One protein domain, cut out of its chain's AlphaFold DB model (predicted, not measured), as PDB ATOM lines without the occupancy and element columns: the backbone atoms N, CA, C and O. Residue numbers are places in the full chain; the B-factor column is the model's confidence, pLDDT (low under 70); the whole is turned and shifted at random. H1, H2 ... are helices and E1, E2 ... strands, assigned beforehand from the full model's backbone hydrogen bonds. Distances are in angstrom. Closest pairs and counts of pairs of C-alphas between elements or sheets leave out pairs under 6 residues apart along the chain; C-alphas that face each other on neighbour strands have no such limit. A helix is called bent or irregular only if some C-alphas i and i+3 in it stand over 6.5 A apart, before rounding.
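This is residues 4 to 26 and 64 to 138 of the 139 residues of an uncharacterized protein of Eubacterium sp (UniProt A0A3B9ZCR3). H1 meets the last residues of H3 at a corner, about perpendicular to it, and H3 folds back beside H2 as a helical hairpin whose length runs away from that corner. The turn of this hairpin sticks out with residues 92 to 97, while E1 and two short stretches, residues 23 to 24 and 131 to 132, form a small strand patch at the opposite end. The printed part has 98 residues with three named helices and one named strand, in the order H1, E1, H2, H3, and its class is mostly helix. It is only just loose, close to compact, with a radius of gyration of the C-alphas of 15.2 A, and elongated, spanning 53 by 32 by 23 A.

Helix H1, residues 4 to 19, touches H3, residues 100 to 116, with residues 15 to 19 alone, meeting residues 115 to 116 of H3. Their closest C-alphas, those of Tyr 19 and Glu 116, are 5.4 A apart, and their lines are about perpendicular at 78 degrees. Strand E1, residues 64 to 67, pairs with no named strand. Its residues 64 to 65 pair antiparallel with residues 23 to 24, and its residues 66 to 67 pair parallel with residues 131 to 132. The closest C-alphas of H1 and E1, those of Leu 13 and Pro 65, are 7.6 A apart. E1 and H3 are apart. Helix H2, residues 75 to 88, touches H3, with the C-alphas of Asn 88 and Cys 106 closest at 5.6 A. They form a helical hairpin, opposite ways at a shallow tilt of 23 degrees. H1 and H2 are apart. In H2 and H3 every O i to N i+4 pair is within hydrogen-bond range; in H1 10 of 12 are.

H1 begins at C-alpha 4 (46.591, -46.321, 32.023) and measures 23.8 A to C-alpha 19; it is irregular, with C-alphas 15 and 18 7.4 A apart. E1 measures 9.1 A from C-alpha 64 to C-alpha 67. H2 begins at C-alpha 75 (45.164, -55.290, -0.287) and measures 19.9 A. H3 measures 24.1 A and ends at C-alpha 116 (47.334, -40.938, 8.782).

The two C-alphas farthest apart, those of Ser 26 and Asp 95, are 53.3 A from each other. Residues 27 to 63 are cut out, and C-alphas 26 and 64 are 9.1 A apart across the cut. The link from E1 to H2 is short, and that from H2 to H3 is long, with 11 residues. Residues 117 to 138 hold no named element. The mean pLDDT of the printed part is 87.2; residue 26, residues 90 to 94 and residues 137 to 138 are under 70.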
ATOM      1  N   GLU A   4      45.850 -45.792  33.175       93.94
ATOM      2  CA  GLU A   4      46.591 -46.321  32.023       93.94
ATOM      3  C   GLU A   4      45.830 -46.098  30.713       93.94
ATOM      4  O   GLU A   4      46.393 -45.584  29.751       93.94
ATOM      5  N   ASP A   5      44.526 -46.374  30.708       94.25
ATOM      6  CA  ASP A   5      43.650 -46.111  29.564       94.25
ATOM      7  C   ASP A   5      43.631 -44.623  29.178       94.25
ATOM      8  O   ASP A   5      43.689 -44.287  27.998       94.25
ATOM      9  N   LYS A   6      43.592 -43.716  30.170       90.94
ATOM     10  CA  LYS A   6      43.637 -42.262  29.931       90.94
ATOM     11  C   LYS A   6      44.928 -41.847  29.235       90.94
ATOM     12  O   LYS A   6      44.895 -41.031  28.319       90.94
ATOM     13  N   ILE A   7      46.059 -42.392  29.685       93.00
ATOM     14  CA  ILE A   7      47.378 -42.120  29.102       93.00
ATOM     15  C   ILE A   7      47.438 -42.654  27.672       93.00
ATOM     16  O   ILE A   7      47.921 -41.956  26.782       93.00
ATOM     17  N   LEU A   8      46.928 -43.866  27.447       94.19
ATOM     18  CA  LEU A   8      46.898 -44.496  26.132       94.19
ATOM     19  C   LEU A   8      46.047 -43.692  25.141       94.19
ATOM     20  O   LEU A   8      46.534 -43.355  24.064       94.19
ATOM     21  N   LEU A   9      44.817 -43.332  25.527       92.19
ATOM     22  CA  LEU A   9      43.909 -42.528  24.707       92.19
ATOM     23  C   LEU A   9      44.514 -41.159  24.378       92.19
ATOM     24  O   LEU A   9      44.518 -40.753  23.221       92.19
ATOM     25  N   LEU A  10      45.069 -40.461  25.373       90.25
ATOM     26  CA  LEU A  10      45.682 -39.151  25.152       90.25
ATOM     27  C   LEU A  10      46.899 -39.242  24.225       90.25
ATOM     28  O   LEU A  10      47.067 -38.398  23.349       90.25
ATOM     29  N   THR A  11      47.726 -40.273  24.393       91.50
ATOM     30  CA  THR A  11      48.894 -40.510  23.536       91.50
ATOM     31  C   THR A  11      48.468 -40.747  22.090       91.50
ATOM     32  O   THR A  11      49.092 -40.210  21.176       91.50
ATOM     33  N   ASP A  12      47.392 -41.509  21.874       92.31
ATOM     34  CA  ASP A  12      46.844 -41.739  20.540       92.31
ATOM     35  C   ASP A  12      46.278 -40.458  19.912       92.31
ATOM     36  O   ASP A  12      46.672 -40.103  18.801       92.31
ATOM     37  N   LEU A  13      45.460 -39.704  20.655       89.31
ATOM     38  CA  LEU A  13      44.919 -38.418  20.204       89.31
ATOM     39  C   LEU A  13      46.034 -37.433  19.830       89.31
ATOM     40  O   LEU A  13      45.984 -36.818  18.766       89.31
ATOM     41  N   CYS A  14      47.067 -37.307  20.667       88.81
ATOM     42  CA  CYS A  14      48.205 -36.429  20.402       88.81
ATOM     43  C   CYS A  14      49.009 -36.858  19.167       88.81
ATOM     44  O   CYS A  14      49.416 -35.996  18.391       88.81
ATOM     45  N   ALA A  15      49.211 -38.163  18.957       89.12
ATOM     46  CA  ALA A  15      49.931 -38.682  17.791       89.12
ATOM     47  C   ALA A  15      49.203 -38.403  16.462       89.12
ATOM     48  O   ALA A  15      49.837 -38.373  15.408       89.12
ATOM     49  N   ARG A  16      47.883 -38.180  16.510       89.31
ATOM     50  CA  ARG A  16      47.037 -37.932  15.335       89.31
ATOM     51  C   ARG A  16      46.731 -36.461  15.071       89.31
ATOM     52  O   ARG A  16      46.206 -36.151  14.010       89.31
ATOM     53  N   LEU A  17      47.092 -35.541  15.972       84.62
ATOM     54  CA  LEU A  17      46.867 -34.099  15.769       84.62
ATOM     55  C   LEU A  17      47.356 -33.577  14.400       84.62
ATOM     56  O   LEU A  17      46.621 -32.797  13.796       84.62
ATOM     57  N   PRO A  18      48.519 -34.008  13.864       88.88
ATOM     58  CA  PRO A  18      48.965 -33.588  12.532       88.88
ATOM     59  C   PRO A  18      48.112 -34.118  11.369       88.88
ATOM     60  O   PRO A  18      48.156 -33.545  10.285       88.88
ATOM     61  N   TYR A  19      47.348 -35.192  11.585       87.56
ATOM     62  CA  TYR A  19      46.597 -35.929  10.559       87.56
ATOM     63  C   TYR A  19      45.084 -35.692  10.621       87.56
ATOM     64  O   TYR A  19      44.340 -36.316   9.871       87.56
ATOM     65  N   ALA A  20      44.651 -34.765  11.482       81.81
ATOM     66  CA  ALA A  20      43.281 -34.578  11.947       81.81
ATOM     67  C   ALA A  20      42.771 -35.714  12.855       81.81
ATOM     68  O   ALA A  20      43.189 -36.866  12.794       81.81
ATOM     69  N   VAL A  21      41.858 -35.354  13.757       80.06
ATOM     70  CA  VAL A  21      41.217 -36.285  14.689       80.06
ATOM     71  C   VAL A  21      39.724 -36.276  14.407       80.06
ATOM     72  O   VAL A  21      39.062 -35.253  14.574       80.06
ATOM     73  N   ILE A  22      39.193 -37.428  14.000       82.50
ATOM     74  CA  ILE A  22      37.755 -37.644  13.837       82.50
ATOM     75  C   ILE A  22      37.261 -38.356  15.086       82.50
ATOM     76  O   ILE A  22      37.772 -39.417  15.447       82.50
ATOM     77  N   ALA A  23      36.262 -37.787  15.754       78.75
ATOM     78  CA  ALA A  23      35.765 -38.348  16.996       78.75
ATOM     79  C   ALA A  23      34.252 -38.231  17.145       78.75
ATOM     80  O   ALA A  23      33.602 -37.360  16.564       78.75
ATOM     81  N   HIS A  24      33.704 -39.127  17.956       77.69
ATOM     82  CA  HIS A  24      32.320 -39.091  18.381       77.69
ATOM     83  C   HIS A  24      32.197 -38.359  19.717       77.69
ATOM     84  O   HIS A  24      32.795 -38.767  20.714       77.69
ATOM     85  N   ALA A  25      31.370 -37.318  19.734       73.75
ATOM     86  CA  ALA A  25      30.916 -36.658  20.947       73.75
ATOM     87  C   ALA A  25      29.430 -36.978  21.141       73.75
ATOM     88  O   ALA A  25      28.594 -36.628  20.309       73.75
ATOM     89  N   SER A  26      29.107 -37.670  22.231       64.62
ATOM     90  CA  SER A  26      27.759 -38.180  22.502       64.62
ATOM     91  C   SER A  26      26.737 -37.103  22.874       64.62
ATOM     92  O   SER A  26      25.540 -37.379  22.842       64.62
ATOM     93  N   LYS A  64      35.584 -40.344  21.990       88.25
ATOM     94  CA  LYS A  64      36.072 -41.575  21.372       88.25
ATOM     95  C   LYS A  64      36.481 -41.302  19.931       88.25
ATOM     96  O   LYS A  64      35.609 -40.932  19.137       88.25
ATOM     97  N   PRO A  65      37.764 -41.471  19.568       90.56
ATOM     98  CA  PRO A  65      38.178 -41.371  18.182       90.56
ATOM     99  C   PRO A  65      37.538 -42.491  17.362       90.56
ATOM    100  O   PRO A  65      37.293 -43.593  17.862       90.56
ATOM    101  N   TYR A  66      37.277 -42.192  16.098       92.81
ATOM    102  CA  TYR A  66      36.933 -43.196  15.104       92.81
ATOM    103  C   TYR A  66      38.219 -43.790  14.536       92.81
ATOM    104  O   TYR A  66      39.045 -43.056  13.989       92.81
ATOM    105  N   LEU A  67      38.382 -45.105  14.678       94.56
ATOM    106  CA  LEU A  67      39.543 -45.842  14.185       94.56
ATOM    107  C   LEU A  67      39.120 -47.037  13.331       94.56
ATOM    108  O   LEU A  67      38.076 -47.652  13.552       94.56
ATOM    109  N   ARG A  68      39.974 -47.382  12.374       94.75
ATOM    110  CA  ARG A  68      39.864 -48.571  11.535       94.75
ATOM    111  C   ARG A  68      40.602 -49.731  12.203       94.75
ATOM    112  O   ARG A  68      41.751 -49.548  12.614       94.75
ATOM    113  N   PRO A  69      40.006 -50.923  12.331       95.50
ATOM    114  CA  PRO A  69      40.744 -52.072  12.827       95.50
ATOM    115  C   PRO A  69      41.861 -52.426  11.837       95.50
ATOM    116  O   PRO A  69      41.703 -52.286  10.627       95.50
ATOM    117  N   MET A  70      42.991 -52.937  12.329       94.38
ATOM    118  CA  MET A  70      44.086 -53.384  11.449       94.38
ATOM    119  C   MET A  70      43.613 -54.422  10.414       94.38
ATOM    120  O   MET A  70      44.138 -54.484   9.309       94.38
ATOM    121  N   SER A  71      42.590 -55.213  10.751       93.62
ATOM    122  CA  SER A  71      41.982 -56.206   9.860       93.62
ATOM    123  C   SER A  71      41.165 -55.618   8.707       93.62
ATOM    124  O   SER A  71      40.814 -56.369   7.804       93.62
ATOM    125  N   SER A  72      40.829 -54.322   8.725       93.75
ATOM    126  CA  SER A  72      40.137 -53.647   7.613       93.75
ATOM    127  C   SER A  72      41.098 -52.990   6.619       93.75
ATOM    128  O   SER A  72      40.677 -52.132   5.843       93.75
ATOM    129  N   MET A  73      42.393 -53.295   6.701       93.88
ATOM    130  CA  MET A  73      43.370 -52.842   5.717       93.88
ATOM    131  C   MET A  73      43.066 -53.503   4.371       93.88
ATOM    132  O   MET A  73      42.855 -54.717   4.308       93.88
ATOM    133  N   THR A  74      43.002 -52.714   3.302       93.94
ATOM    134  CA  THR A  74      42.805 -53.253   1.951       93.94
ATOM    135  C   THR A  74      44.076 -53.945   1.452       93.94
ATOM    136  O   THR A  74      45.147 -53.817   2.048       93.94
ATOM    137  N   GLU A  75      43.982 -54.688   0.347       94.44
ATOM    138  CA  GLU A  75      45.164 -55.290  -0.287       94.44
ATOM    139  C   GLU A  75      46.182 -54.218  -0.713       94.44
ATOM    140  O   GLU A  75      47.369 -54.363  -0.429       94.44
ATOM    141  N   GLU A  76      45.714 -53.113  -1.302       94.38
ATOM    142  CA  GLU A  76      46.560 -51.986  -1.725       94.38
ATOM    143  C   GLU A  76      47.246 -51.306  -0.532       94.38
ATOM    144  O   GLU A  76      48.454 -51.077  -0.547       94.38
ATOM    145  N   GLU A  77      46.501 -51.040   0.542       95.00
ATOM    146  CA  GLU A  77      47.059 -50.467   1.771       95.00
ATOM    147  C   GLU A  77      48.046 -51.420   2.446       95.00
ATOM    148  O   GLU A  77      49.048 -50.980   3.003       95.00
ATOM    149  N   THR A  78      47.791 -52.729   2.379       93.81
ATOM    150  CA  THR A  78      48.708 -53.748   2.898       93.81
ATOM    151  C   THR A  78      50.014 -53.739   2.109       93.81
ATOM    152  O   THR A  78      51.093 -53.782   2.703       93.81
ATOM    153  N   GLU A  79      49.943 -53.649   0.781       94.00
ATOM    154  CA  GLU A  79      51.122 -53.526  -0.075       94.00
ATOM    155  C   GLU A  79      51.897 -52.232   0.215       94.00
ATOM    156  O   GLU A  79      53.122 -52.272   0.373       94.00
ATOM    157  N   GLU A  80      51.206 -51.096   0.361       94.00
ATOM    158  CA  GLU A  80      51.851 -49.832   0.716       94.00
ATOM    159  C   GLU A  80      52.511 -49.917   2.096       94.00
ATOM    160  O   GLU A  80      53.682 -49.560   2.239       94.00
ATOM    161  N   TYR A  81      51.807 -50.449   3.095       91.19
ATOM    162  CA  TYR A  81      52.313 -50.646   4.448       91.19
ATOM    163  C   TYR A  81      53.612 -51.460   4.456       91.19
ATOM    164  O   TYR A  81      54.629 -51.023   5.008       91.19
ATOM    165  N   TRP A  82      53.625 -52.612   3.778       89.19
ATOM    166  CA  TRP A  82      54.831 -53.431   3.654       89.19
ATOM    167  C   TRP A  82      55.930 -52.735   2.862       89.19
ATOM    168  O   TRP A  82      57.103 -52.868   3.202       89.19
ATOM    169  N   THR A  83      55.576 -51.945   1.852       89.56
ATOM    170  CA  THR A  83      56.537 -51.134   1.101       89.56
ATOM    171  C   THR A  83      57.186 -50.074   1.993       89.56
ATOM    172  O   THR A  83      58.405 -49.900   1.940       89.56
ATOM    173  N   LYS A  84      56.423 -49.396   2.866       87.81
ATOM    174  CA  LYS A  84      56.976 -48.456   3.858       87.81
ATOM    175  C   LYS A  84      57.931 -49.168   4.807       87.81
ATOM    176  O   LYS A  84      59.001 -48.627   5.069       87.81
ATOM    177  N   ILE A  85      57.583 -50.362   5.286       85.31
ATOM    178  CA  ILE A  85      58.472 -51.159   6.139       85.31
ATOM    179  C   ILE A  85      59.746 -51.521   5.380       85.31
ATOM    180  O   ILE A  85      60.829 -51.185   5.838       85.31
ATOM    181  N   ASN A  86      59.637 -52.152   4.213       84.31
ATOM    182  CA  ASN A  86      60.781 -52.703   3.488       84.31
ATOM    183  C   ASN A  86      61.738 -51.623   2.972       84.31
ATOM    184  O   ASN A  86      62.946 -51.790   3.073       84.31
ATOM    185  N   ASN A  87      61.214 -50.504   2.462       84.62
ATOM    186  CA  ASN A  87      62.047 -49.425   1.920       84.62
ATOM    187  C   ASN A  87      62.737 -48.590   3.000       84.62
ATOM    188  O   ASN A  87      63.686 -47.870   2.698       84.62
ATOM    189  N   ASN A  88      62.222 -48.619   4.232       80.50
ATOM    190  CA  ASN A  88      62.791 -47.845   5.331       80.50
ATOM    191  C   ASN A  88      63.510 -48.715   6.352       80.50
ATOM    192  O   ASN A  88      64.306 -48.168   7.112       80.50
ATOM    193  N   ALA A  89      63.275 -50.032   6.344       73.50
ATOM    194  CA  ALA A  89      64.043 -50.996   7.106       73.50
ATOM    195  C   ALA A  89      65.532 -50.794   6.806       73.50
ATOM    196  O   ALA A  89      65.911 -50.617   5.646       73.50
ATOM    197  N   PRO A  90      66.394 -50.793   7.832       67.75
ATOM    198  CA  PRO A  90      67.812 -50.631   7.597       67.75
ATOM    199  C   PRO A  90      68.305 -51.807   6.749       67.75
ATOM    200  O   PRO A  90      68.147 -52.965   7.140       67.75
ATOM    201  N   GLU A  91      68.902 -51.515   5.591       67.00
ATOM    202  CA  GLU A  91      69.678 -52.507   4.848       67.00
ATOM    203  C   GLU A  91      70.832 -52.948   5.746       67.00
ATOM    204  O   GLU A  91      71.711 -52.147   6.070       67.00
ATOM    205  N   MET A  92      70.814 -54.202   6.195       64.31
ATOM    206  CA  MET A  92      71.850 -54.713   7.083       64.31
ATOM    207  C   MET A  92      72.291 -56.127   6.716       64.31
ATOM    208  O   MET A  92      71.461 -56.950   6.314       64.31
ATOM    209  N   PRO A  93      73.584 -56.443   6.907       65.88
ATOM    210  CA  PRO A  93      74.052 -57.818   6.954       65.88
ATOM    211  C   PRO A  93      73.287 -58.609   8.023       65.88
ATOM    212  O   PRO A  93      72.951 -58.074   9.077       65.88
ATOM    213  N   ILE A  94      73.070 -59.902   7.770       67.44
ATOM    214  CA  ILE A  94      72.329 -60.836   8.645       67.44
ATOM    215  C   ILE A  94      72.891 -60.886  10.085       67.44
ATOM    216  O   ILE A  94      72.180 -61.271  11.012       67.44
ATOM    217  N   ASP A  95      74.135 -60.445  10.279       74.75
ATOM    218  CA  ASP A  95      74.899 -60.600  11.517       74.75
ATOM    219  C   ASP A  95      74.984 -59.315  12.369       74.75
ATOM    220  O   ASP A  95      75.625 -59.320  13.423       74.75
ATOM    221  N   GLU A  96      74.358 -58.210  11.946       72.81
ATOM    222  CA  GLU A  96      74.404 -56.930  12.666       72.81
ATOM    223  C   GLU A  96      73.074 -56.589  13.356       72.81
ATOM    224  O   GLU A  96      71.985 -56.819  12.833       72.81
ATOM    225  N   ILE A  97      73.162 -56.021  14.565       74.69
ATOM    226  CA  ILE A  97      72.004 -55.512  15.314       74.69
ATOM    227  C   ILE A  97      71.731 -54.079  14.842       74.69
ATOM    228  O   ILE A  97      72.665 -53.270  14.829       74.69
ATOM    229  N   PRO A  98      70.476 -53.719  14.512       73.38
ATOM    230  CA  PRO A  98      70.194 -52.389  14.009       73.38
ATOM    231  C   PRO A  98      70.441 -51.353  15.093       73.38
ATOM    232  O   PRO A  98      70.109 -51.556  16.264       73.38
ATOM    233  N   SER A  99      71.028 -50.222  14.697       82.12
ATOM    234  CA  SER A  99      71.185 -49.099  15.613       82.12
ATOM    235  C   SER A  99      69.812 -48.650  16.120       82.12
ATOM    236  O   SER A  99      68.807 -48.711  15.404       82.12
ATOM    237  N   ILE A 100      69.768 -48.159  17.358       83.06
ATOM    238  CA  ILE A 100      68.540 -47.613  17.956       83.06
ATOM    239  C   ILE A 100      67.956 -46.498  17.073       83.06
ATOM    240  O   ILE A 100      66.742 -46.405  16.924       83.06
ATOM    241  N   GLU A 101      68.817 -45.693  16.449       82.88
ATOM    242  CA  GLU A 101      68.424 -44.626  15.526       82.88
ATOM    243  C   GLU A 101      67.695 -45.166  14.288       82.88
ATOM    244  O   GLU A 101      66.629 -44.663  13.932       82.88
ATOM    245  N   ASN A 102      68.207 -46.236  13.675       81.12
ATOM    246  CA  ASN A 102      67.567 -46.855  12.515       81.12
ATOM    247  C   ASN A 102      66.200 -47.445  12.877       81.12
ATOM    248  O   ASN A 102      65.231 -47.245  12.147       81.12
ATOM    249  N   ILE A 103      66.100 -48.118  14.029       82.50
ATOM    250  CA  ILE A 103      64.828 -48.661  14.530       82.50
ATOM    251  C   ILE A 103      63.820 -47.531  14.761       82.50
ATOM    252  O   ILE A 103      62.664 -47.643  14.345       82.50
ATOM    253  N   ALA A 104      64.248 -46.439  15.400       84.56
ATOM    254  CA  ALA A 104      63.395 -45.289  15.681       84.56
ATOM    255  C   ALA A 104      62.865 -44.655  14.388       84.56
ATOM    256  O   ALA A 104      61.664 -44.424  14.279       84.56
ATOM    257  N   LYS A 105      63.729 -44.469  13.383       84.50
ATOM    258  CA  LYS A 105      63.350 -43.897  12.087       84.50
ATOM    259  C   LYS A 105      62.343 -44.767  11.331       84.50
ATOM    260  O   LYS A 105      61.358 -44.252  10.809       84.50
ATOM    261  N   CYS A 106      62.552 -46.085  11.302       85.25
ATOM    262  CA  CYS A 106      61.584 -47.016  10.710       85.25
ATOM    263  C   CYS A 106      60.237 -46.939  11.424       85.25
ATOM    264  O   CYS A 106      59.190 -46.850  10.787       85.25
ATOM    265  N   SER A 107      60.283 -46.962  12.757       87.06
ATOM    266  CA  SER A 107      59.090 -46.932  13.597       87.06
ATOM    267  C   SER A 107      58.302 -45.647  13.376       87.06
ATOM    268  O   SER A 107      57.093 -45.707  13.207       87.06
ATOM    269  N   GLU A 108      58.969 -44.494  13.308       89.94
ATOM    270  CA  GLU A 108      58.324 -43.209  13.038       89.94
ATOM    271  C   GLU A 108      57.556 -43.225  11.711       89.94
ATOM    272  O   GLU A 108      56.388 -42.853  11.678       89.94
ATOM    273  N   ILE A 109      58.168 -43.720  10.631       90.75
ATOM    274  CA  ILE A 109      57.540 -43.757   9.302       90.75
ATOM    275  C   ILE A 109      56.302 -44.656   9.295       90.75
ATOM    276  O   ILE A 109      55.247 -44.260   8.800       90.75
ATOM    277  N   VAL A 110      56.423 -45.854   9.867       91.25
ATOM    278  CA  VAL A 110      55.326 -46.827   9.918       91.25
ATOM    279  C   VAL A 110      54.186 -46.317  10.801       91.25
ATOM    280  O   VAL A 110      53.022 -46.385  10.411       91.25
ATOM    281  N   LEU A 111      54.503 -45.765  11.975       92.94
ATOM    282  CA  LEU A 111      53.504 -45.226  12.897       92.94
ATOM    283  C   LEU A 111      52.804 -43.993  12.326       92.94
ATOM    284  O   LEU A 111      51.594 -43.864  12.490       92.94
ATOM    285  N   ASN A 112      53.529 -43.116  11.632       93.69
ATOM    286  CA  ASN A 112      52.949 -41.956  10.962       93.69
ATOM    287  C   ASN A 112      51.956 -42.377   9.878       93.69
ATOM    288  O   ASN A 112      50.845 -41.858   9.851       93.69
ATOM    289  N   TRP A 113      52.306 -43.375   9.062       94.12
ATOM    290  CA  TRP A 113      51.393 -43.911   8.054       94.12
ATOM    291  C   TRP A 113      50.133 -44.524   8.690       94.12
ATOM    292  O   TRP A 113      49.018 -44.234   8.263       94.12
ATOM    293  N   LEU A 114      50.281 -45.298   9.773       94.56
ATOM    294  CA  LEU A 114      49.141 -45.861  10.512       94.56
ATOM    295  C   LEU A 114      48.265 -44.780  11.166       94.56
ATOM    296  O   LEU A 114      47.045 -44.937  11.261       94.56
ATOM    297  N   ASN A 115      48.876 -43.690  11.638       93.88
ATOM    298  CA  ASN A 115      48.157 -42.550  12.199       93.88
ATOM    299  C   ASN A 115      47.333 -41.834  11.120       93.88
ATOM    300  O   ASN A 115      46.152 -41.582  11.353       93.88
ATOM    301  N   GLU A 116      47.943 -41.573   9.959       92.56
ATOM    302  CA  GLU A 116      47.334 -40.938   8.782       92.56
ATOM    303  C   GLU A 116      46.145 -41.734   8.232       92.56
ATOM    304  O   GLU A 116      45.122 -41.155   7.881       92.56
ATOM    305  N   HIS A 117      46.240 -43.066   8.239       92.38
ATOM    306  CA  HIS A 117      45.184 -43.962   7.755       92.38
ATOM    307  C   HIS A 117      44.197 -44.390   8.851       92.38
ATOM    308  O   HIS A 117      43.350 -45.252   8.625       92.38
ATOM    309  N   TYR A 118      44.280 -43.780  10.039       93.06
ATOM    310  CA  TYR A 118      43.359 -43.998  11.158       93.06
ATOM    311  C   TYR A 118      43.308 -45.438  11.697       93.06
ATOM    312  O   TYR A 118      42.304 -45.836  12.285       93.06
ATOM    313  N   PHE A 119      44.382 -46.221  11.561       95.06
ATOM    314  CA  PHE A 119      44.407 -47.608  12.035       95.06
ATOM    315  C   PHE A 119      44.597 -47.730  13.556       95.06
ATOM    316  O   PHE A 119      45.378 -46.994  14.171       95.06
ATOM    317  N   ASP A 120      43.922 -48.707  14.164       95.94
ATOM    318  CA  ASP A 120      44.004 -49.043  15.588       95.94
ATOM    319  C   ASP A 120      45.134 -50.038  15.901       95.94
ATOM    320  O   ASP A 120      44.913 -51.183  16.290       95.94
ATOM    321  N   TYR A 121      46.384 -49.602  15.757       94.69
ATOM    322  CA  TYR A 121      47.551 -50.425  16.109       94.69
ATOM    323  C   TYR A 121      47.817 -50.520  17.622       94.69
ATOM    324  O   TYR A 121      48.713 -51.248  18.050       94.69
ATOM    325  N   ARG A 122      47.073 -49.767  18.445       94.38
ATOM    326  CA  ARG A 122      47.204 -49.739  19.913       94.38
ATOM    327  C   ARG A 122      46.089 -50.508  20.638       94.38
ATOM    328  O   ARG A 122      46.146 -50.628  21.864       94.38
ATOM    329  N   GLY A 123      45.096 -51.025  19.912       95.38
ATOM    330  CA  GLY A 123      43.982 -51.804  20.461       95.38
ATOM    331  C   GLY A 123      42.988 -50.972  21.280       95.38
ATOM    332  O   GLY A 123      42.455 -51.451  22.283       95.38
ATOM    333  N   LEU A 124      42.764 -49.707  20.917       96.19
ATOM    334  CA  LEU A 124      41.802 -48.827  21.583       96.19
ATOM    335  C   LEU A 124      40.354 -49.282  21.360       96.19
ATOM    336  O   LEU A 124      39.531 -49.088  22.258       96.19
ATOM    337  N   ILE A 125      40.031 -49.884  20.211       96.06
ATOM    338  CA  ILE A 125      38.687 -50.396  19.903       96.06
ATOM    339  C   ILE A 125      38.336 -51.522  20.879       96.06
ATOM    340  O   ILE A 125      37.317 -51.449  21.566       96.06
ATOM    341  N   GLU A 126      39.214 -52.520  21.025       95.50
ATOM    342  CA  GLU A 126      39.009 -53.653  21.941       95.50
ATOM    343  C   GLU A 126      38.896 -53.208  23.407       95.50
ATOM    344  O   GLU A 126      38.161 -53.802  24.197       95.50
ATOM    345  N   LYS A 127      39.581 -52.118  23.773       94.81
ATOM    346  CA  LYS A 127      39.513 -51.500  25.107       94.81
ATOM    347  C   LYS A 127      38.281 -50.608  25.309       94.81
ATOM    348  O   LYS A 127      38.090 -50.074  26.401       94.81
ATOM    349  N   GLY A 128      37.449 -50.409  24.284       93.31
ATOM    350  CA  GLY A 128      36.284 -49.520  24.324       93.31
ATOM    351  C   GLY A 128      36.629 -48.026  24.400       93.31
ATOM    352  O   GLY A 128      35.758 -47.217  24.749       93.31
ATOM    353  N   LEU A 129      37.880 -47.671  24.091       93.31
ATOM    354  CA  LEU A 129      38.426 -46.310  24.087       93.31
ATOM    355  C   LEU A 129      38.257 -45.612  22.733       93.31
ATOM    356  O   LEU A 129      38.258 -44.389  22.688       93.31
ATOM    357  N   ALA A 130      38.062 -46.372  21.656       94.12
ATOM    358  CA  ALA A 130      37.724 -45.879  20.324       94.12
ATOM    359  C   ALA A 130      36.413 -46.503  19.827       94.12
ATOM    360  O   ALA A 130      35.912 -47.475  20.399       94.12
ATOM    361  N   ILE A 131      35.847 -45.927  18.768       93.81
ATOM    362  CA  ILE A 131      34.719 -46.501  18.031       93.81
ATOM    363  C   ILE A 131      35.250 -47.018  16.697       93.81
ATOM    364  O   ILE A 131      35.969 -46.304  15.999       93.81
ATOM    365  N   GLU A 132      34.878 -48.247  16.342       95.12
ATOM    366  CA  GLU A 132      35.159 -48.778  15.013       95.12
ATOM    367  C   GLU A 132      34.478 -47.915  13.957       95.12
ATOM    368  O   GLU A 132      33.282 -47.600  14.025       95.12
ATOM    369  N   ALA A 133      35.272 -47.492  12.994       91.69
ATOM    370  CA  ALA A 133      34.850 -46.489  12.063       91.69
ATOM    371  C   ALA A 133      34.212 -47.094  10.806       91.69
ATOM    372  O   ALA A 133      34.719 -48.073  10.259       91.69
ATOM    373  N   PRO A 134      33.088 -46.530  10.332       86.75
ATOM    374  CA  PRO A 134      32.395 -47.056   9.165       86.75
ATOM    375  C   PRO A 134      33.194 -46.770   7.888       86.75
ATOM    376  O   PRO A 134      33.766 -45.691   7.755       86.75
ATOM    377  N   GLU A 135      33.134 -47.670   6.902       78.94
ATOM    378  CA  GLU A 135      33.875 -47.558   5.628       78.94
ATOM    379  C   GLU A 135      33.743 -46.181   4.951       78.94
ATOM    380  O   GLU A 135      34.706 -45.629   4.432       78.94
ATOM    381  N   ARG A 136      32.559 -45.563   5.026       76.50
ATOM    382  CA  ARG A 136      32.276 -44.244   4.431       76.50
ATOM    383  C   ARG A 136      33.038 -43.055   5.039       76.50
ATOM    384  O   ARG A 136      32.848 -41.946   4.556       76.50
ATOM    385  N   MET A 137      33.759 -43.226   6.148       69.94
ATOM    386  CA  MET A 137      34.467 -42.123   6.814       69.94
ATOM    387  C   MET A 137      35.858 -41.838   6.231       69.94
ATOM    388  O   MET A 137      36.414 -40.795   6.559       69.94
ATOM    389  N   TYR A 138      36.398 -42.717   5.378       63.66
ATOM    390  CA  TYR A 138      37.787 -42.622   4.893       63.66
ATOM    391  C   TYR A 138      37.946 -42.870   3.387       63.66
ATOM    392  O   TYR A 138      39.071 -43.038   2.927       63.66
TER     393      TYR A 138